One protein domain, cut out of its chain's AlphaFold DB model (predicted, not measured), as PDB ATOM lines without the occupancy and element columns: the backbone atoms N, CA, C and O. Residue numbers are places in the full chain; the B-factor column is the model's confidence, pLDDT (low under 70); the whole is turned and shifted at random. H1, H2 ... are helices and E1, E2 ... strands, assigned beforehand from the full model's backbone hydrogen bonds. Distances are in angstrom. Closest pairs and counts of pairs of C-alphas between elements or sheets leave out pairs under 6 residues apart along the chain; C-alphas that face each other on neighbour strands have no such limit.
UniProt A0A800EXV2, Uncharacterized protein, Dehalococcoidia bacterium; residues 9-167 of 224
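This is residues 9 to 167 of the 224 residues of an uncharacterized protein of Dehalococcoidia bacterium (UniProt A0A800EXV2). A small head of five short helices and a strand hairpin has one long helix, H6, running out of it as an arm, with residues 141 to 147 standing free. In the head H4 sits in the middle, with H1 and H2 on one side of it and H3 and H5 on the other; the hairpin E1 E2 packs on H3 and H5, and residues 158 to 167 turn back after H6. The 159 printed residues include six named helices and two named strands in the order H1 H2 H3 H4 H5 E1 E2 H6, with E1 and E2 antiparallel; the class is mostly helix. The whole is loose, with a radius of gyration of the C-alphas of 19.1 A, and elongated, spanning 64 by 38 by 25 A.

H1, residues 24 to 33, touches the hub H4, residues 81 to 92, at a shallow tilt of 31 degrees, opposite ways; their closest C-alphas, Ala 31 and Tyr 86, are 5.4 A apart. H2, residues 37 to 47, touches H4 at a steep tilt of 40 degrees, the same way, closest at C-alphas 43 and 83, 6.2 A. H3, residues 64 to 75, touches H4 with residues 68 to 72 alone, about perpendicular at 84 degrees, closest at C-alphas 71 and 84, 7.0 A. H5, residues 98 to 110, touches H3 about perpendicular at 77 degrees, closest at C-alphas 104 and 65, 5.2 A. H5 also touches H4, closest at C-alphas 102 and 81, 6.2 A. E1, residues 114 to 118, and E2, residues 121 to 124, form an antiparallel hairpin, with N 115 and O 123 as well as N 123 and O 115 within hydrogen-bond range at 2.9 A. The closest C-alphas of H3 and E2, Val 73 and Ser 124, are 5.6 A apart. H6, residues 126 to 157, touches H3 with residues 128 to 132 alone, closest at C-alphas 129 and 73, 6.3 A; H4 and H6 are apart. In H1 to H6 every O i to N i+4 pair is within hydrogen-bond range.

H1 begins at C-alpha 24 (-9.213, 127.935, 58.123) and is 14.1 A long; H2 is 15.2 A, H3 17.0 A, H4 15.5 A and H5 18.5 A. E1 measures 12.3 A and E2 10.4 A. H6, 46.5 A long, runs from C-alpha 126 (12.595, 148.218, 70.724) to C-alpha 157 (15.021, 143.247, 24.604).

The C-alphas farthest apart, His 119 and Gly 159, are 64.9 A apart. The printed part has no cut. The link from H2 to H3 is long, with 16 residues. Mean pLDDT of the printed part is 89.4; residues 15 to 21, 52, 163 and 165 to 167 are under 70.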
ATOM      1  N   ILE A   9     -16.182 137.634  60.917       80.06
ATOM      2  CA  ILE A   9     -15.199 137.093  59.971       80.06
ATOM      3  C   ILE A   9     -15.694 135.733  59.491       80.06
ATOM      4  O   ILE A   9     -16.007 134.875  60.315       80.06
ATOM      5  N   ASP A  10     -15.719 135.542  58.175       81.62
ATOM      6  CA  ASP A  10     -15.958 134.249  57.538       81.62
ATOM      7  C   ASP A  10     -14.812 133.934  56.570       81.62
ATOM      8  O   ASP A  10     -14.615 134.624  55.567       81.62
ATOM      9  N   LEU A  11     -14.044 132.892  56.890       82.88
ATOM     10  CA  LEU A  11     -12.913 132.429  56.089       82.88
ATOM     11  C   LEU A  11     -13.285 131.301  55.114       82.88
ATOM     12  O   LEU A  11     -12.404 130.777  54.435       82.88
ATOM     13  N   SER A  12     -14.563 130.911  55.024       78.94
ATOM     14  CA  SER A  12     -15.021 129.792  54.183       78.94
ATOM     15  C   SER A  12     -14.732 129.985  52.691       78.94
ATOM     16  O   SER A  12     -14.556 129.009  51.966       78.94
ATOM     17  N   ARG A  13     -14.641 131.241  52.236       74.94
ATOM     18  CA  ARG A  13     -14.406 131.616  50.831       74.94
ATOM     19  C   ARG A  13     -12.951 131.964  50.510       74.94
ATOM     20  O   ARG A  13     -12.659 132.361  49.383       74.94
ATOM     21  N   VAL A  14     -12.037 131.863  51.477       73.31
ATOM     22  CA  VAL A  14     -10.622 132.182  51.247       73.31
ATOM     23  C   VAL A  14     -10.010 131.102  50.361       73.31
ATOM     24  O   VAL A  14      -9.899 129.948  50.765       73.31
ATOM     25  N   THR A  15      -9.599 131.482  49.150       66.06
ATOM     26  CA  THR A  15      -8.924 130.585  48.204       66.06
ATOM     27  C   THR A  15      -7.587 130.121  48.776       66.06
ATOM     28  O   THR A  15      -6.690 130.946  48.984       66.06
ATOM     29  N   HIS A  16      -7.438 128.816  48.997       65.06
ATOM     30  CA  HIS A  16      -6.219 128.223  49.542       65.06
ATOM     31  C   HIS A  16      -5.035 128.423  48.592       65.06
ATOM     32  O   HIS A  16      -5.032 127.950  47.458       65.06
ATOM     33  N   ARG A  17      -3.999 129.115  49.069       64.81
ATOM     34  CA  ARG A  17      -2.696 129.209  48.395       64.81
ATOM     35  C   ARG A  17      -1.739 128.145  48.923       64.81
ATOM     36  O   ARG A  17      -1.871 127.691  50.060       64.81
ATOM     37  N   HIS A  18      -0.722 127.806  48.130       55.22
ATOM     38  CA  HIS A  18       0.333 126.882  48.552       55.22
ATOM     39  C   HIS A  18       0.932 127.322  49.908       55.22
ATOM     40  O   HIS A  18       1.318 128.479  50.092       55.22
ATOM     41  N   GLY A  19       0.940 126.415  50.890       58.84
ATOM     42  CA  GLY A  19       1.381 126.675  52.267       58.84
ATOM     43  C   GLY A  19       0.327 127.264  53.224       58.84
ATOM     44  O   GLY A  19       0.646 127.524  54.385       58.84
ATOM     45  N   GLN A  20      -0.915 127.523  52.792       66.31
ATOM     46  CA  GLN A  20      -2.026 127.828  53.709       66.31
ATOM     47  C   GLN A  20      -2.625 126.538  54.275       66.31
ATOM     48  O   GLN A  20      -2.652 125.505  53.614       66.31
ATOM     49  N   SER A  21      -3.091 126.590  55.525       64.12
ATOM     50  CA  SER A  21      -3.731 125.431  56.146       64.12
ATOM     51  C   SER A  21      -5.102 125.197  55.497       64.12
ATOM     52  O   SER A  21      -5.835 126.174  55.347       64.12
ATOM     53  N   PRO A  22      -5.494 123.956  55.147       71.44
ATOM     54  CA  PRO A  22      -6.881 123.678  54.781       71.44
ATOM     55  C   PRO A  22      -7.802 124.008  55.966       71.44
ATOM     56  O   PRO A  22      -7.351 124.040  57.117       71.44
ATOM     57  N   ASP A  23      -9.081 124.271  55.701       81.12
ATOM     58  CA  ASP A  23     -10.108 124.455  56.741       81.12
ATOM     59  C   ASP A  23      -9.817 125.575  57.759       81.12
ATOM     60  O   ASP A  23      -9.890 125.383  58.979       81.12
ATOM     61  N   LEU A  24      -9.486 126.775  57.266       86.56
ATOM     62  CA  LEU A  24      -9.213 127.935  58.123       86.56
ATOM     63  C   LEU A  24     -10.422 128.356  58.962       86.56
ATOM     64  O   LEU A  24     -10.237 128.701  60.124       86.56
ATOM     65  N   GLU A  25     -11.648 128.292  58.435       88.81
ATOM     66  CA  GLU A  25     -12.833 128.731  59.189       88.81
ATOM     67  C   GLU A  25     -13.125 127.849  60.418       88.81
ATOM     68  O   GLU A  25     -13.290 128.386  61.516       88.81
ATOM     69  N   PRO A  26     -13.126 126.502  60.326       90.31
ATOM     70  CA  PRO A  26     -13.184 125.657  61.518       90.31
ATOM     71  C   PRO A  26     -12.070 125.945  62.533       90.31
ATOM     72  O   PRO A  26     -12.324 125.940  63.736       90.31
ATOM     73  N   LYS A  27     -10.841 126.219  62.075       90.69
ATOM     74  CA  LYS A  27      -9.707 126.535  62.959       90.69
ATOM     75  C   LYS A  27      -9.869 127.892  63.639       90.69
ATOM     76  O   LYS A  27      -9.634 127.993  64.839       90.69
ATOM     77  N   ARG A  28     -10.339 128.900  62.901       92.00
ATOM     78  CA  ARG A  28     -10.670 130.228  63.425       92.00
ATOM     79  C   ARG A  28     -11.754 130.140  64.494       92.00
ATOM     80  O   ARG A  28     -11.579 130.732  65.553       92.00
ATOM     81  N   ARG A  29     -12.828 129.372  64.254       91.56
ATOM     82  CA  ARG A  29     -13.883 129.118  65.254       91.56
ATOM     83  C   ARG A  29     -13.316 128.519  66.533       91.56
ATOM     84  O   ARG A  29     -13.466 129.116  67.585       91.56
ATOM     85  N   ARG A  30     -12.551 127.428  66.432       92.06
ATOM     86  CA  ARG A  30     -11.919 126.811  67.612       92.06
ATOM     87  C   ARG A  30     -10.989 127.770  68.355       92.06
ATOM     88  O   ARG A  30     -10.957 127.743  69.575       92.06
ATOM     89  N   ALA A  31     -10.228 128.601  67.639       92.75
ATOM     90  CA  ALA A  31      -9.383 129.619  68.263       92.75
ATOM     91  C   ALA A  31     -10.222 130.702  68.966       92.75
ATOM     92  O   ALA A  31      -9.893 131.099  70.076       92.75
ATOM     93  N   TRP A  32     -11.329 131.141  68.362       93.50
ATOM     94  CA  TRP A  32     -12.280 132.081  68.966       93.50
ATOM     95  C   TRP A  32     -12.968 131.515  70.216       93.50
ATOM     96  O   TRP A  32     -13.224 132.244  71.176       93.50
ATOM     97  N   ASP A  33     -13.251 130.215  70.218       93.56
ATOM     98  CA  ASP A  33     -13.915 129.521  71.323       93.56
ATOM     99  C   ASP A  33     -13.017 129.378  72.562       93.56
ATOM    100  O   ASP A  33     -13.535 129.264  73.668       93.56
ATOM    101  N   ARG A  34     -11.687 129.444  72.399       93.31
ATOM    102  CA  ARG A  34     -10.725 129.454  73.519       93.31
ATOM    103  C   ARG A  34     -10.574 130.813  74.196       93.31
ATOM    104  O   ARG A  34     -10.058 130.862  75.305       93.31
ATOM    105  N   LEU A  35     -10.975 131.891  73.525       93.69
ATOM    106  CA  LEU A  35     -10.910 133.241  74.077       93.69
ATOM    107  C   LEU A  35     -12.119 133.490  74.978       93.69
ATOM    108  O   LEU A  35     -13.258 133.256  74.562       93.69
ATOM    109  N   ASP A  36     -11.876 134.032  76.169       92.75
ATOM    110  CA  ASP A  36     -12.954 134.547  77.015       92.75
ATOM    111  C   ASP A  36     -13.568 135.840  76.428       92.75
ATOM    112  O   ASP A  36     -13.049 136.444  75.484       92.75
ATOM    113  N   ASP A  37     -14.689 136.311  76.979       91.69
ATOM    114  CA  ASP A  37     -15.396 137.479  76.432       91.69
ATOM    115  C   ASP A  37     -14.618 138.800  76.556       91.69
ATOM    116  O   ASP A  37     -14.849 139.751  75.796       91.69
ATOM    117  N   ARG A  38     -13.675 138.899  77.498       91.56
ATOM    118  CA  ARG A  38     -12.773 140.051  77.605       91.56
ATOM    119  C   ARG A  38     -11.703 139.978  76.518       91.56
ATOM    120  O   ARG A  38     -11.440 140.985  75.860       91.56
ATOM    121  N   GLU A  39     -11.118 138.809  76.299       93.19
ATOM    122  CA  GLU A  39     -10.134 138.564  75.250       93.19
ATOM    123  C   GLU A  39     -10.727 138.725  73.851       93.19
ATOM    124  O   GLU A  39     -10.087 139.329  72.994       93.19
ATOM    125  N   ARG A  40     -11.967 138.279  73.625       94.00
ATOM    126  CA  ARG A  40     -12.698 138.485  72.365       94.00
ATOM    127  C   ARG A  40     -12.889 139.963  72.050       94.00
ATOM    128  O   ARG A  40     -12.594 140.402  70.941       94.00
ATOM    129  N   ARG A  41     -13.340 140.759  73.023       91.31
ATOM    130  CA  ARG A  41     -13.473 142.216  72.844       91.31
ATOM    131  C   ARG A  41     -12.126 142.871  72.552       91.31
ATOM    132  O   ARG A  41     -12.033 143.717  71.666       91.31
ATOM    133  N   TYR A  42     -11.084 142.446  73.262       92.06
ATOM    134  CA  TYR A  42      -9.733 142.958  73.069       92.06
ATOM    135  C   TYR A  42      -9.163 142.600  71.691       92.06
ATOM    136  O   TYR A  42      -8.693 143.476  70.974       92.06
ATOM    137  N   VAL A  43      -9.245 141.341  71.258       92.75
ATOM    138  CA  VAL A  43      -8.663 140.919  69.976       92.75
ATOM    139  C   VAL A  43      -9.359 141.579  68.783       92.75
ATOM    140  O   VAL A  43      -8.712 141.858  67.779       92.75
ATOM    141  N   VAL A  44     -10.656 141.885  68.890       90.94
ATOM    142  CA  VAL A  44     -11.393 142.613  67.847       90.94
ATOM    143  C   VAL A  44     -10.947 144.068  67.750       90.94
ATOM    144  O   VAL A  44     -10.796 144.578  66.639       90.94
ATOM    145  N   SER A  45     -10.693 144.738  68.880       90.00
ATOM    146  CA  SER A  45     -10.167 146.108  68.845       90.00
ATOM    147  C   SER A  45      -8.776 146.158  68.209       90.00
ATOM    148  O   SER A  45      -8.477 147.087  67.462       90.00
ATOM    149  N   VAL A  46      -7.959 145.123  68.428       90.88
ATOM    150  CA  VAL A  46      -6.648 144.963  67.786       90.88
ATOM    151  C   VAL A  46      -6.774 144.649  66.293       90.88
ATOM    152  O   VAL A  46      -6.085 145.257  65.480       90.88
ATOM    153  N   TYR A  47      -7.662 143.727  65.917       88.81
ATOM    154  CA  TYR A  47      -7.844 143.291  64.529       88.81
ATOM    155  C   TYR A  47      -8.227 144.443  63.589       88.81
ATOM    156  O   TYR A  47      -7.712 144.529  62.477       88.81
ATOM    157  N   ASN A  48      -9.101 145.342  64.049       83.56
ATOM    158  CA  ASN A  48      -9.583 146.469  63.250       83.56
ATOM    159  C   ASN A  48      -8.571 147.622  63.128       83.56
ATOM    160  O   ASN A  48      -8.814 148.558  62.367       83.56
ATOM    161  N   LYS A  49      -7.446 147.582  63.859       83.94
ATOM    162  CA  LYS A  49      -6.412 148.620  63.778       83.94
ATOM    163  C   LYS A  49      -5.618 148.452  62.469       83.94
ATOM    164  O   LYS A  49      -5.082 147.361  62.222       83.94
ATOM    165  N   PRO A  50      -5.517 149.488  61.617       79.56
ATOM    166  CA  PRO A  50      -4.663 149.427  60.434       79.56
ATOM    167  C   PRO A  50      -3.194 149.263  60.851       79.56
ATOM    168  O   PRO A  50      -2.784 149.777  61.889       79.56
ATOM    169  N   VAL A  51      -2.411 148.532  60.052       81.12
ATOM    170  CA  VAL A  51      -0.945 148.547  60.175       81.12
ATOM    171  C   VAL A  51      -0.467 149.730  59.343       81.12
ATOM    172  O   VAL A  51      -0.572 149.672  58.121       81.12
ATOM    173  N   THR A  52      -0.049 150.819  59.983       69.81
ATOM    174  CA  THR A  52       0.344 152.061  59.290       69.81
ATOM    175  C   THR A  52       1.848 152.232  59.146       69.81
ATOM    176  O   THR A  52       2.280 152.907  58.221       69.81
ATOM    177  N   ASP A  53       2.638 151.582  59.999       83.12
ATOM    178  CA  ASP A  53       4.057 151.928  60.153       83.12
ATOM    179  C   ASP A  53       5.001 150.924  59.467       83.12
ATOM    180  O   ASP A  53       6.216 150.998  59.624       83.12
ATOM    181  N   TRP A  54       4.442 149.971  58.711       87.50
ATOM    182  CA  TRP A  54       5.182 148.850  58.127       87.50
ATOM    183  C   TRP A  54       4.722 148.553  56.696       87.50
ATOM    184  O   TRP A  54       3.562 148.203  56.468       87.50
ATOM    185  N   ASP A  55       5.658 148.603  55.748       89.75
ATOM    186  CA  ASP A  55       5.463 148.177  54.357       89.75
ATOM    187  C   ASP A  55       5.685 146.669  54.178       89.75
ATOM    188  O   ASP A  55       5.261 146.093  53.171       89.75
ATOM    189  N   LEU A  56       6.374 146.021  55.128       91.50
ATOM    190  CA  LEU A  56       6.667 144.588  55.092       91.50
ATOM    191  C   LEU A  56       5.364 143.762  55.023       91.50
ATOM    192  O   LEU A  56       4.600 143.712  55.996       91.50
ATOM    193  N   PRO A  57       5.112 143.023  53.925       91.81
ATOM    194  CA  PRO A  57       3.969 142.130  53.849       91.81
ATOM    195  C   PRO A  57       4.188 140.922  54.761       91.81
ATOM    196  O   PRO A  57       5.234 140.280  54.705       91.81
ATOM    197  N   PHE A  58       3.160 140.511  55.508       91.75
ATOM    198  CA  PHE A  58       3.235 139.310  56.354       91.75
ATOM    199  C   PHE A  58       3.692 138.048  55.593       91.75
ATOM    200  O   PHE A  58       4.344 137.174  56.160       91.75
ATOM    201  N   SER A  59       3.366 137.926  54.301       89.38
ATOM    202  CA  SER A  59       3.769 136.779  53.475       89.38
ATOM    203  C   SER A  59       5.280 136.640  53.286       89.38
ATOM    204  O   SER A  59       5.734 135.548  52.962       89.38
ATOM    205  N   GLU A  60       6.034 137.719  53.482       91.25
ATOM    206  CA  GLU A  60       7.494 137.756  53.347       91.25
ATOM    207  C   GLU A  60       8.204 137.316  54.633       91.25
ATOM    208  O   GLU A  60       9.410 137.073  54.632       91.25
ATOM    209  N   VAL A  61       7.450 137.173  55.726       92.25
ATOM    210  CA  VAL A  61       7.959 136.730  57.019       92.25
ATOM    211  C   VAL A  61       8.050 135.204  57.047       92.25
ATOM    212  O   VAL A  61       7.047 134.478  57.019       92.25
ATOM    213  N   SER A  62       9.284 134.707  57.089       85.31
ATOM    214  CA  SER A  62       9.584 133.308  56.784       85.31
ATOM    215  C   SER A  62       9.397 132.372  57.982       85.31
ATOM    216  O   SER A  62       8.707 131.346  57.877       85.31
ATOM    217  N   SER A  63       9.952 132.729  59.141       93.00
ATOM    218  CA  SER A  63      10.004 131.839  60.299       93.00
ATOM    219  C   SER A  63       8.750 131.931  61.172       93.00
ATOM    220  O   SER A  63       8.029 132.930  61.191       93.00
ATOM    221  N   ALA A  64       8.464 130.866  61.929       93.56
ATOM    222  CA  ALA A  64       7.368 130.883  62.899       93.56
ATOM    223  C   ALA A  64       7.579 131.951  63.982       93.56
ATOM    224  O   ALA A  64       6.614 132.575  64.415       93.56
ATOM    225  N   TYR A  65       8.834 132.163  64.373       96.75
ATOM    226  CA  TYR A  65       9.233 133.175  65.336       96.75
ATOM    227  C   TYR A  65       8.935 134.592  64.847       96.75
ATOM    228  O   TYR A  65       8.182 135.323  65.484       96.75
ATOM    229  N   GLU A  66       9.461 134.955  63.676       96.25
ATOM    230  CA  GLU A  66       9.277 136.293  63.110       96.25
ATOM    231  C   GLU A  66       7.802 136.576  62.823       96.25
ATOM    232  O   GLU A  66       7.373 137.715  62.934       96.25
ATOM    233  N   ARG A  67       6.991 135.559  62.498       95.75
ATOM    234  CA  ARG A  67       5.539 135.740  62.337       95.75
ATOM    235  C   ARG A  67       4.851 136.130  63.643       95.75
ATOM    236  O   ARG A  67       3.942 136.954  63.616       95.75
ATOM    237  N   VAL A  68       5.256 135.540  64.769       96.88
ATOM    238  CA  VAL A  68       4.757 135.938  66.097       96.88
ATOM    239  C   VAL A  68       5.224 137.355  66.423       96.88
ATOM    240  O   VAL A  68       4.413 138.175  66.852       96.88
ATOM    241  N   LEU A  69       6.495 137.654  66.149       96.50
ATOM    242  CA  LEU A  69       7.076 138.978  66.350       96.50
ATOM    243  C   LEU A  69       6.342 140.049  65.535       96.50
ATOM    244  O   LEU A  69       5.913 141.050  66.091       96.50
ATOM    245  N   TYR A  70       6.103 139.787  64.249       96.00
ATOM    246  CA  TYR A  70       5.366 140.667  63.347       96.00
ATOM    247  C   TYR A  70       3.989 141.015  63.907       96.00
ATOM    248  O   TYR A  70       3.602 142.179  63.906       96.00
ATOM    249  N   VAL A  71       3.233 140.028  64.404       95.69
ATOM    250  CA  VAL A  71       1.903 140.284  64.978       95.69
ATOM    251  C   VAL A  71       2.002 141.205  66.196       95.69
ATOM    252  O   VAL A  71       1.194 142.118  66.325       95.69
ATOM    253  N   LEU A  72       2.984 141.000  67.073       95.81
ATOM    254  CA  LEU A  72       3.161 141.829  68.268       95.81
ATOM    255  C   LEU A  72       3.585 143.260  67.919       95.81
ATOM    256  O   LEU A  72       2.934 144.206  68.356       95.81
ATOM    257  N   VAL A  73       4.589 143.404  67.057       95.25
ATOM    258  CA  VAL A  73       5.128 144.695  66.611       95.25
ATOM    259  C   VAL A  73       4.080 145.505  65.843       95.25
ATOM    260  O   VAL A  73       3.785 146.643  66.188       95.25
ATOM    261  N   THR A  74       3.428 144.911  64.839       93.50
ATOM    262  CA  THR A  74       2.462 145.643  63.995       93.50
ATOM    263  C   THR A  74       1.152 145.975  64.699       93.50
ATOM    264  O   THR A  74       0.403 146.841  64.242       93.50
ATOM    265  N   THR A  75       0.833 145.283  65.795       91.88
ATOM    266  CA  THR A  75      -0.329 145.636  66.613       91.88
ATOM    267  C   THR A  75       0.010 146.680  67.668       91.88
ATOM    268  O   THR A  75      -0.882 147.460  68.021       91.88
ATOM    269  N   ASP A  76       1.271 146.735  68.112       90.44
ATOM    270  CA  ASP A  76       1.751 147.567  69.220       90.44
ATOM    271  C   ASP A  76       0.898 147.350  70.485       90.44
ATOM    272  O   ASP A  76       0.347 148.260  71.115       90.44
ATOM    273  N   ARG A  77       0.632 146.074  70.790       92.25
ATOM    274  CA  ARG A  77      -0.250 145.654  71.886       92.25
ATOM    275  C   ARG A  77       0.279 144.402  72.563       92.25
ATOM    276  O   ARG A  77       0.836 143.514  71.928       92.25
ATOM    277  N   ALA A  78       0.030 144.306  73.868       95.56
ATOM    278  CA  ALA A  78       0.390 143.130  74.643       95.56
ATOM    279  C   ALA A  78      -0.645 142.008  74.458       95.56
ATOM    280  O   ALA A  78      -1.784 142.106  74.939       95.56
ATOM    281  N   LEU A  79      -0.244 140.926  73.792       96.56
ATOM    282  CA  LEU A  79      -1.131 139.829  73.403       96.56
ATOM    283  C   LEU A  79      -0.840 138.543  74.184       96.56
ATOM    284  O   LEU A  79       0.304 138.258  74.547       96.56
ATOM    285  N   SER A  80      -1.885 137.748  74.419       96.69
ATOM    286  CA  SER A  80      -1.747 136.362  74.882       96.69
ATOM    287  C   SER A  80      -1.465 135.414  73.711       96.69
ATOM    288  O   SER A  80      -1.719 135.737  72.548       96.69
ATOM    289  N   ALA A  81      -0.969 134.208  74.003       96.88
ATOM    290  CA  ALA A  81      -0.714 133.203  72.970       96.88
ATOM    291  C   ALA A  81      -1.984 132.833  72.175       96.88
ATOM    292  O   ALA A  81      -1.910 132.642  70.962       96.88
ATOM    293  N   GLU A  82      -3.150 132.778  72.832       96.44
ATOM    294  CA  GLU A  82      -4.436 132.484  72.178       96.44
ATOM    295  C   GLU A  82      -4.875 133.633  71.258       96.44
ATOM    296  O   GLU A  82      -5.318 133.402  70.133       96.44
ATOM    297  N   GLN A  83      -4.679 134.887  71.684       96.31
ATOM    298  CA  GLN A  83      -4.968 136.062  70.852       96.31
ATOM    299  C   GLN A  83      -4.079 136.096  69.604       96.31
ATOM    300  O   GLN A  83      -4.569 136.359  68.505       96.31
ATOM    301  N   ILE A  84      -2.790 135.772  69.748       96.94
ATOM    302  CA  ILE A  84      -1.856 135.663  68.619       96.94
ATOM    303  C   ILE A  84      -2.297 134.542  67.672       96.94
ATOM    304  O   ILE A  84      -2.345 134.756  66.462       96.94
ATOM    305  N   ALA A  85      -2.671 133.371  68.201       95.88
ATOM    306  CA  ALA A  85      -3.172 132.257  67.394       95.88
ATOM    307  C   ALA A  85      -4.400 132.668  66.569       95.88
ATOM    308  O   ALA A  85      -4.457 132.412  65.363       95.88
ATOM    309  N   TYR A  86      -5.353 133.361  67.199       95.12
ATOM    310  CA  TYR A  86      -6.528 133.887  66.516       95.12
ATOM    311  C   TYR A  86      -6.154 134.879  65.408       95.12
ATOM    312  O   TYR A  86      -6.620 134.732  64.278       95.12
ATOM    313  N   LEU A  87      -5.293 135.863  65.693       94.75
ATOM    314  CA  LEU A  87      -4.898 136.896  64.729       94.75
ATOM    315  C   LEU A  87      -4.121 136.326  63.536       94.75
ATOM    316  O   LEU A  87      -4.365 136.738  62.400       94.75
ATOM    317  N   LEU A  88      -3.244 135.343  63.757       94.19
ATOM    318  CA  LEU A  88      -2.535 134.646  62.679       94.19
ATOM    319  C   LEU A  88      -3.511 133.994  61.688       94.19
ATOM    320  O   LEU A  88      -3.305 134.076  60.474       94.19
ATOM    321  N   ILE A  89      -4.599 133.400  62.182       92.50
ATOM    322  CA  ILE A  89      -5.614 132.771  61.329       92.50
ATOM    323  C   ILE A  89      -6.499 133.838  60.680       92.50
ATOM    324  O   ILE A  89      -6.652 133.851  59.461       92.50
ATOM    325  N   ALA A  90      -7.072 134.729  61.490       90.94
ATOM    326  CA  ALA A  90      -8.099 135.676  61.070       90.94
ATOM    327  C   ALA A  90      -7.569 136.762  60.127       90.94
ATOM    328  O   ALA A  90      -8.261 137.133  59.185       90.94
ATOM    329  N   ARG A  91      -6.355 137.274  60.371       89.56
ATOM    330  CA  ARG A  91      -5.766 138.382  59.602       89.56
ATOM    331  C   ARG A  91      -4.789 137.905  58.535       89.56
ATOM    332  O   ARG A  91      -4.675 138.518  57.477       89.56
ATOM    333  N   HIS A  92      -4.068 136.827  58.825       89.81
ATOM    334  CA  HIS A  92      -2.931 136.400  58.013       89.81
ATOM    335  C   HIS A  92      -3.109 135.024  57.364       89.81
ATOM    336  O   HIS A  92      -2.217 134.563  56.648       89.81
ATOM    337  N   TYR A  93      -4.262 134.373  57.568       89.44
ATOM    338  CA  TYR A  93      -4.607 133.083  56.964       89.44
ATOM    339  C   TYR A  93      -3.553 131.993  57.228       89.44
ATOM    340  O   TYR A  93      -3.321 131.101  56.402       89.44
ATOM    341  N   ARG A  94      -2.881 132.064  58.385       88.75
ATOM    342  CA  ARG A  94      -1.897 131.081  58.845       88.75
ATOM    343  C   ARG A  94      -2.355 130.451  60.145       88.75
ATOM    344  O   ARG A  94      -2.660 131.134  61.112       88.75
ATOM    345  N   ASN A  95      -2.340 129.125  60.176       88.50
ATOM    346  CA  ASN A  95      -2.550 128.380  61.406       88.50
ATOM    347  C   ASN A  95      -1.202 128.080  62.066       88.50
ATOM    348  O   ASN A  95      -0.253 127.698  61.381       88.50
ATOM    349  N   ALA A  96      -1.146 128.197  63.386       87.25
ATOM    350  CA  ALA A  96      -0.019 127.759  64.192       87.25
ATOM    351  C   ALA A  96      -0.553 127.090  65.459       87.25
ATOM    352  O   ALA A  96      -1.549 127.534  66.029       87.25
ATOM    353  N   ASP A  97       0.099 126.007  65.877       90.38
ATOM    354  CA  ASP A  97      -0.256 125.350  67.130       90.38
ATOM    355  C   ASP A  97       0.079 126.248  68.328       90.38
ATOM    356  O   ASP A  97       1.115 126.921  68.347       90.38
ATOM    357  N   ILE A  98      -0.776 126.224  69.351       93.69
ATOM    358  CA  ILE A  98      -0.624 127.070  70.538       93.69
ATOM    359  C   ILE A  98       0.682 126.771  71.280       93.69
ATOM    360  O   ILE A  98       1.360 127.690  71.740       93.69
ATOM    361  N   THR A  99       1.094 125.502  71.332       95.31
ATOM    362  CA  THR A  99       2.355 125.085  71.959       95.31
ATOM    363  C   THR A  99       3.541 125.650  71.193       95.31
ATOM    364  O   THR A  99       4.504 126.127  71.793       95.31
ATOM    365  N   SER A 100       3.464 125.650  69.859       95.69
ATOM    366  CA  SER A 100       4.484 126.270  69.015       95.69
ATOM    367  C   SER A 100       4.566 127.774  69.263       95.69
ATOM    368  O   SER A 100       5.669 128.290  69.415       95.69
ATOM    369  N   ILE A 101       3.432 128.476  69.347       97.25
ATOM    370  CA  ILE A 101       3.405 129.919  69.640       97.25
ATOM    371  C   ILE A 101       4.046 130.198  71.003       97.25
ATOM    372  O   ILE A 101       4.928 131.045  71.090       97.25
ATOM    373  N   ARG A 102       3.685 129.445  72.050       96.88
ATOM    374  CA  ARG A 102       4.290 129.588  73.388       96.88
ATOM    375  C   ARG A 102       5.805 129.385  73.369       96.88
ATOM    376  O   ARG A 102       6.524 130.156  73.997       96.88
ATOM    377  N   LYS A 103       6.305 128.407  72.605       97.56
ATOM    378  CA  LYS A 103       7.752 128.219  72.397       97.56
ATOM    379  C   LYS A 103       8.395 129.439  71.731       97.56
ATOM    380  O   LYS A 103       9.440 129.884  72.191       97.56
ATOM    381  N   GLN A 104       7.771 130.003  70.694       97.94
ATOM    382  CA  GLN A 104       8.285 131.210  70.031       97.94
ATOM    383  C   GLN A 104       8.282 132.432  70.958       97.94
ATOM    384  O   GLN A 104       9.233 133.207  70.943       97.94
ATOM    385  N   LEU A 105       7.260 132.580  71.803       97.94
ATOM    386  CA  LEU A 105       7.205 133.639  72.812       97.94
ATOM    387  C   LEU A 105       8.333 133.493  73.839       97.94
ATOM    388  O   LEU A 105       9.000 134.473  74.150       97.94
ATOM    389  N   ALA A 106       8.604 132.273  74.312       97.12
ATOM    390  CA  ALA A 106       9.716 132.012  75.226       97.12
ATOM    391  C   ALA A 106      11.085 132.323  74.595       97.12
ATOM    392  O   ALA A 106      11.965 132.851  75.271       97.12
ATOM    393  N   ILE A 107      11.259 132.032  73.300       97.38
ATOM    394  CA  ILE A 107      12.454 132.436  72.545       97.38
ATOM    395  C   ILE A 107      12.549 133.963  72.485       97.38
ATOM    396  O   ILE A 107      13.617 134.501  72.747       97.38
ATOM    397  N   GLY A 108      11.443 134.655  72.201       97.25
ATOM    398  CA  GLY A 108      11.424 136.116  72.126       97.25
ATOM    399  C   GLY A 108      11.733 136.811  73.440       97.25
ATOM    400  O   GLY A 108      12.449 137.802  73.435       97.25
ATOM    401  N   VAL A 109      11.276 136.254  74.562       97.50
ATOM    402  CA  VAL A 109      11.649 136.760  75.891       97.50
ATOM    403  C   VAL A 109      13.130 136.521  76.177       97.50
ATOM    404  O   VAL A 109      13.804 137.407  76.682       97.50
ATOM    405  N   ARG A 110      13.667 135.347  75.819       97.50
ATOM    406  CA  ARG A 110      15.096 135.037  76.003       97.50
ATOM    407  C   ARG A 110      16.013 135.914  75.146       97.50
ATOM    408  O   ARG A 110      17.150 136.140  75.529       97.50
ATOM    409  N   GLN A 111      15.539 136.332  73.977       96.94
ATOM    410  CA  GLN A 111      16.264 137.200  73.048       96.94
ATOM    411  C   GLN A 111      15.971 138.688  73.275       96.94
ATOM    412  O   GLN A 111      16.306 139.481  72.411       96.94
ATOM    413  N   GLU A 112      15.277 139.052  74.356       97.38
ATOM    414  CA  GLU A 112      14.948 140.441  74.719       97.38
ATOM    415  C   GLU A 112      14.082 141.212  73.707       97.38
ATOM    416  O   GLU A 112      13.644 142.324  73.982       97.38
ATOM    417  N   HIS A 113      13.679 140.586  72.598       97.81
ATOM    418  CA  HIS A 113      12.713 141.154  71.659       97.81
ATOM    419  C   HIS A 113      11.292 141.232  72.247       97.81
ATOM    420  O   HIS A 113      10.439 141.952  71.741       97.81
ATOM    421  N   LEU A 114      10.967 140.450  73.280       97.81
ATOM    422  CA  LEU A 114       9.643 140.465  73.905       97.81
ATOM    423  C   LEU A 114       9.755 140.628  75.417       97.81
ATOM    424  O   LEU A 114      10.626 140.044  76.053       97.81
ATOM    425  N   ARG A 115       8.788 141.322  76.016       96.62
ATOM    426  CA  ARG A 115       8.656 141.448  77.475       96.62
ATOM    427  C   ARG A 115       7.321 140.916  77.973       96.62
ATOM    428  O   ARG A 115       6.295 141.056  77.302       96.62
ATOM    429  N   LEU A 116       7.318 140.338  79.172       96.00
ATOM    430  CA  LEU A 116       6.091 139.950  79.864       96.00
ATOM    431  C   LEU A 116       5.480 141.194  80.529       96.00
ATOM    432  O   LEU A 116       6.090 141.791  81.407       96.00
ATOM    433  N   VAL A 117       4.285 141.598  80.098       92.00
ATOM    434  CA  VAL A 117       3.611 142.837  80.557       92.00
ATOM    435  C   VAL A 117       2.535 142.546  81.616       92.00
ATOM    436  O   VAL A 117       2.001 143.443  82.257       92.00
ATOM    437  N   GLY A 118       2.192 141.277  81.815       86.00
ATOM    438  CA  GLY A 118       1.202 140.839  82.792       86.00
ATOM    439  C   GLY A 118       0.971 139.338  82.695       86.00
ATOM    440  O   GLY A 118       1.758 138.625  82.070       86.00
ATOM    441  N   HIS A 119      -0.127 138.851  83.274       85.81
ATOM    442  CA  HIS A 119      -0.427 137.419  83.296       85.81
ATOM    443  C   HIS A 119      -0.556 136.850  81.870       85.81
ATOM    444  O   HIS A 119      -1.552 137.086  81.184       85.81
ATOM    445  N   ASN A 120       0.475 136.122  81.427       90.25
ATOM    446  CA  ASN A 120       0.582 135.494  80.107       90.25
ATOM    447  C   ASN A 120       0.381 136.448  78.913       90.25
ATOM    448  O   ASN A 120      -0.153 136.044  77.876       90.25
ATOM    449  N   ARG A 121       0.806 137.712  79.047       95.12
ATOM    450  CA  ARG A 121       0.753 138.714  77.970       95.12
ATOM    451  C   ARG A 121       2.135 139.223  77.614       95.12
ATOM    452  O   ARG A 121       2.889 139.640  78.490       95.12
ATOM    453  N   TYR A 122       2.410 139.251  76.320       97.50
ATOM    454  CA  TYR A 122       3.711 139.593  75.765       97.50
ATOM    455  C   TYR A 122       3.581 140.858  74.933       97.50
ATOM    456  O   TYR A 122       2.672 140.942  74.114       97.50
ATOM    457  N   GLY A 123       4.456 141.831  75.163       96.69
ATOM    458  CA  GLY A 123       4.600 143.024  74.327       96.69
ATOM    459  C   GLY A 123       5.939 143.012  73.598       96.69
ATOM    460  O   GLY A 123       6.885 142.388  74.083       96.69
ATOM    461  N   SER A 124       6.012 143.687  72.451       96.12
ATOM    462  CA  SER A 124       7.277 143.951  71.759       96.12
ATOM    463  C   SER A 124       8.150 144.935  72.545       96.12
ATOM    464  O   SER A 124       7.652 145.761  73.321       96.12
ATOM    465  N   THR A 125       9.461 144.804  72.373       97.31
ATOM    466  CA  THR A 125      10.480 145.775  72.795       97.31
ATOM    467  C   THR A 125      11.024 146.533  71.582       97.31
ATOM    468  O   THR A 125      10.622 146.259  70.455       97.31
ATOM    469  N   GLU A 126      11.932 147.479  71.806       96.19
ATOM    470  CA  GLU A 126      12.595 148.218  70.724       96.19
ATOM    471  C   GLU A 126      13.420 147.287  69.818       96.19
ATOM    472  O   GLU A 126      13.279 147.335  68.598       96.19
ATOM    473  N   ASP A 127      14.144 146.325  70.396       97.06
ATOM    474  CA  ASP A 127      14.901 145.309  69.653       97.06
ATOM    475  C   ASP A 127      14.011 144.463  68.721       97.06
ATOM    476  O   ASP A 127      14.439 143.989  67.663       97.06
ATOM    477  N   ALA A 128      12.735 144.275  69.084       96.12
ATOM    478  CA  ALA A 128      11.744 143.635  68.219       96.12
ATOM    479  C   ALA A 128      11.524 144.424  66.930       96.12
ATOM    480  O   ALA A 128      11.465 143.847  65.836       96.12
ATOM    481  N   ASP A 129      11.379 145.739  67.082       95.56
ATOM    482  CA  ASP A 129      11.129 146.672  65.998       95.56
ATOM    483  C   ASP A 129      12.376 146.768  65.119       95.56
ATOM    484  O   ASP A 129      12.271 146.701  63.896       95.56
ATOM    485  N   GLU A 130      13.569 146.834  65.713       96.44
ATOM    486  CA  GLU A 130      14.838 146.791  64.980       96.44
ATOM    487  C   GLU A 130      14.968 145.519  64.146       96.44
ATOM    488  O   GLU A 130      15.232 145.575  62.939       96.44
ATOM    489  N   LYS A 131      14.689 144.358  64.747       95.75
ATOM    490  CA  LYS A 131      14.712 143.088  64.023       95.75
ATOM    491  C   LYS A 131      13.742 143.093  62.845       95.75
ATOM    492  O   LYS A 131      14.086 142.595  61.768       95.75
ATOM    493  N   LEU A 132      12.539 143.639  63.019       95.44
ATOM    494  CA  LEU A 132      11.554 143.692  61.944       95.44
ATOM    495  C   LEU A 132      11.934 144.713  60.857       95.44
ATOM    496  O   LEU A 132      11.740 144.425  59.674       95.44
ATOM    497  N   LYS A 133      12.559 145.840  61.226       95.69
ATOM    498  CA  LYS A 133      13.121 146.831  60.289       95.69
ATOM    499  C   LYS A 133      14.206 146.215  59.413       95.69
ATOM    500  O   LYS A 133      14.190 146.427  58.203       95.69
ATOM    501  N   VAL A 134      15.098 145.397  59.976       95.69
ATOM    502  CA  VAL A 134      16.124 144.682  59.195       95.69
ATOM    503  C   VAL A 134      15.481 143.762  58.152       95.69
ATOM    504  O   VAL A 134      15.875 143.771  56.984       95.69
ATOM    505  N   ILE A 135      14.450 143.002  58.535       95.56
ATOM    506  CA  ILE A 135      13.724 142.116  57.608       95.56
ATOM    507  C   ILE A 135      13.047 142.933  56.497       95.56
ATOM    508  O   ILE A 135      13.106 142.567  55.319       95.56
ATOM    509  N   GLU A 136      12.428 144.055  56.855       95.50
ATOM    510  CA  GLU A 136      11.794 144.960  55.904       95.50
ATOM    511  C   GLU A 136      12.797 145.561  54.912       95.50
ATOM    512  O   GLU A 136      12.553 145.542  53.704       95.50
ATOM    513  N   GLN A 137      13.949 146.037  55.386       95.12
ATOM    514  CA  GLN A 137      15.021 146.564  54.539       95.12
ATOM    515  C   GLN A 137      15.528 145.505  53.555       95.12
ATOM    516  O   GLN A 137      15.624 145.769  52.354       95.12
ATOM    517  N   GLN A 138      15.768 144.277  54.024       94.44
ATOM    518  CA  GLN A 138      16.173 143.160  53.165       94.44
ATOM    519  C   GLN A 138      15.108 142.825  52.113       94.44
ATOM    520  O   GLN A 138      15.425 142.503  50.964       94.44
ATOM    521  N   TRP A 139      13.826 142.890  52.473       94.69
ATOM    522  CA  TRP A 139      12.733 142.719  51.520       94.69
ATOM    523  C   TRP A 139      12.682 143.856  50.486       94.69
ATOM    524  O   TRP A 139      12.627 143.572  49.284       94.69
ATOM    525  N   ARG A 140      12.774 145.124  50.915       93.44
ATOM    526  CA  ARG A 140      12.809 146.290  50.013       93.44
ATOM    527  C   ARG A 140      13.986 146.193  49.038       93.44
ATOM    528  O   ARG A 140      13.787 146.360  47.834       93.44
ATOM    529  N   ALA A 141      15.175 145.831  49.521       93.44
ATOM    530  CA  ALA A 141      16.365 145.636  48.695       93.44
ATOM    531  C   ALA A 141      16.158 144.545  47.629       93.44
ATOM    532  O   ALA A 141      16.369 144.792  46.438       93.44
ATOM    533  N   ARG A 142      15.646 143.365  48.016       93.25
ATOM    534  CA  ARG A 142      15.335 142.269  47.072       93.25
ATOM    535  C   ARG A 142      14.289 142.674  46.031       93.25
ATOM    536  O   ARG A 142      14.422 142.343  44.847       93.25
ATOM    537  N   ARG A 143      13.251 143.407  46.446       92.38
ATOM    538  CA  ARG A 143      12.201 143.915  45.554       92.38
ATOM    539  C   ARG A 143      12.760 144.928  44.552       92.38
ATOM    540  O   ARG A 143      12.444 144.832  43.364       92.38
ATOM    541  N   ASN A 144      13.603 145.852  45.009       91.94
ATOM    542  CA  ASN A 144      14.250 146.853  44.164       91.94
ATOM    543  C   ASN A 144      15.196 146.201  43.152       91.94
ATOM    544  O   ASN A 144      15.049 146.455  41.957       91.94
ATOM    545  N   ALA A 145      16.058 145.275  43.584       91.62
ATOM    546  CA  ALA A 145      16.929 144.508  42.692       91.62
ATOM    547  C   ALA A 145      16.127 143.744  41.621       91.62
ATOM    548  O   ALA A 145      16.444 143.791  40.433       91.62
ATOM    549  N   SER A 146      15.012 143.116  42.009       91.19
ATOM    550  CA  SER A 146      14.120 142.413  41.072       91.19
ATOM    551  C   SER A 146      13.420 143.355  40.084       91.19
ATOM    552  O   SER A 146      13.084 142.958  38.964       91.19
ATOM    553  N   ARG A 147      13.141 144.601  40.485       90.81
ATOM    554  CA  ARG A 147      12.598 145.638  39.598       90.81
ATOM    555  C   ARG A 147      13.661 146.102  38.604       90.81
ATOM    556  O   ARG A 147      13.385 146.087  37.410       90.81
ATOM    557  N   VAL A 148      14.863 146.418  39.083       90.62
ATOM    558  CA  VAL A 148      16.015 146.816  38.257       90.62
ATOM    559  C   VAL A 148      16.340 145.736  37.223       90.62
ATOM    560  O   VAL A 148      16.363 146.019  36.031       90.62
ATOM    561  N   ALA A 149      16.438 144.470  37.635       90.38
ATOM    562  CA  ALA A 149      16.688 143.357  36.718       90.38
ATOM    563  C   ALA A 149      15.597 143.193  35.641       90.38
ATOM    564  O   ALA A 149      15.877 142.767  34.522       90.38
ATOM    565  N   ARG A 150      14.331 143.517  35.948       89.75
ATOM    566  CA  ARG A 150      13.254 143.528  34.941       89.75
ATOM    567  C   ARG A 150      13.413 144.674  33.947       89.75
ATOM    568  O   ARG A 150      13.230 144.432  32.759       89.75
ATOM    569  N   VAL A 151      13.770 145.866  34.418       89.75
ATOM    570  CA  VAL A 151      14.018 147.032  33.556       89.75
ATOM    571  C   VAL A 151      15.203 146.775  32.628       89.75
ATOM    572  O   VAL A 151      15.055 146.936  31.424       89.75
ATOM    573  N   ILE A 152      16.327 146.278  33.152       89.00
ATOM    574  CA  ILE A 152      17.517 145.948  32.352       89.00
ATOM    575  C   ILE A 152      17.179 144.908  31.273       89.00
ATOM    576  O   ILE A 152      17.501 145.100  30.103       89.00
ATOM    577  N   ARG A 153      16.461 143.831  31.629       88.25
ATOM    578  CA  ARG A 153      16.026 142.823  30.643       88.25
ATOM    579  C   ARG A 153      15.116 143.408  29.562       88.25
ATOM    580  O   ARG A 153      15.237 143.017  28.407       88.25
ATOM    581  N   ALA A 154      14.218 144.324  29.924       89.31
ATOM    582  CA  ALA A 154      13.337 144.986  28.967       89.31
ATOM    583  C   ALA A 154      14.101 145.948  28.042       89.31
ATOM    584  O   ALA A 154      13.846 145.946  26.843       89.31
ATOM    585  N   ALA A 155      15.063 146.712  28.572       87.81
ATOM    586  CA  ALA A 155      15.925 147.597  27.787       87.81
ATOM    587  C   ALA A 155      16.743 146.803  26.758       87.81
ATOM    588  O   ALA A 155      16.690 147.104  25.567       87.81
ATOM    589  N   HIS A 156      17.378 145.710  27.194       87.50
ATOM    590  CA  HIS A 156      18.113 144.814  26.302       87.50
ATOM    591  C   HIS A 156      17.206 144.199  25.222       87.50
ATOM    592  O   HIS A 156      17.586 144.136  24.057       87.50
ATOM    593  N   ALA A 157      15.986 143.772  25.575       89.44
ATOM    594  CA  ALA A 157      15.021 143.247  24.604       89.44
ATOM    595  C   ALA A 157      14.543 144.305  23.589       89.44
ATOM    596  O   ALA A 157      14.180 143.953  22.470       89.44
ATOM    597  N   ALA A 158      14.557 145.585  23.967       88.38
ATOM    598  CA  ALA A 158      14.212 146.709  23.102       88.38
ATOM    599  C   ALA A 158      15.406 147.252  22.290       88.38
ATOM    600  O   ALA A 158      15.229 148.197  21.525       88.38
ATOM    601  N   GLY A 159      16.610 146.688  22.453       84.19
ATOM    602  CA  GLY A 159      17.830 147.189  21.811       84.19
ATOM    603  C   GLY A 159      18.294 148.549  22.343       84.19
ATOM    604  O   GLY A 159      19.036 149.248  21.661       84.19
ATOM    605  N   ILE A 160      17.840 148.938  23.539       82.12
ATOM    606  CA  ILE A 160      18.223 150.183  24.207       82.12
ATOM    607  C   ILE A 160      19.408 149.876  25.127       82.12
ATOM    608  O   ILE A 160      19.409 148.861  25.830       82.12
ATOM    609  N   GLU A 161      20.409 150.755  25.131       75.56
ATOM    610  CA  GLU A 161      21.500 150.703  26.104       75.56
ATOM    611  C   GLU A 161      20.922 150.699  27.529       75.56
ATOM    612  O   GLU A 161      19.944 151.390  27.826       75.56
ATOM    613  N   SER A 162      21.452 149.838  28.400       70.25
ATOM    614  CA  SER A 162      20.867 149.651  29.730       70.25
ATOM    615  C   SER A 162      20.932 150.967  30.510       70.25
ATOM    616  O   SER A 162      22.017 151.536  30.608       70.25
ATOM    617  N   PRO A 163      19.812 151.462  31.068       66.94
ATOM    618  CA  PRO A 163      19.822 152.718  31.806       66.94
ATOM    619  C   PRO A 163      20.731 152.602  33.034       66.94
ATOM    620  O   PRO A 163      20.690 151.585  33.734       66.94
ATOM    621  N   ASP A 164      21.522 153.642  33.301       71.12
ATOM    622  CA  ASP A 164      22.283 153.749  34.544       71.12
ATOM    623  C   ASP A 164      21.301 153.953  35.706       71.12
ATOM    624  O   ASP A 164      20.570 154.941  35.780       71.12
ATOM    625  N   LEU A 165      21.221 152.941  36.566       69.31
ATOM    626  CA  LEU A 165      20.328 152.891  37.720       69.31
ATOM    627  C   LEU A 165      21.120 152.916  39.033       69.31
ATOM    628  O   LEU A 165      20.587 152.515  40.073       69.31
ATOM    629  N   SER A 166      22.380 153.361  38.995       68.19
ATOM    630  CA  SER A 166      23.142 153.656  40.202       68.19
ATOM    631  C   SER A 166      22.531 154.878  40.901       68.19
ATOM    632  O   SER A 166      22.653 156.022  40.482       68.19
ATOM    633  N   ILE A 167      21.792 154.629  41.981       56.66
ATOM    634  CA  ILE A 167      21.508 155.668  42.969       56.66
ATOM    635  C   ILE A 167      22.737 155.674  43.870       56.66
ATOM    636  O   ILE A 167      22.839 154.837  44.768       56.66
TER     637      ILE A 167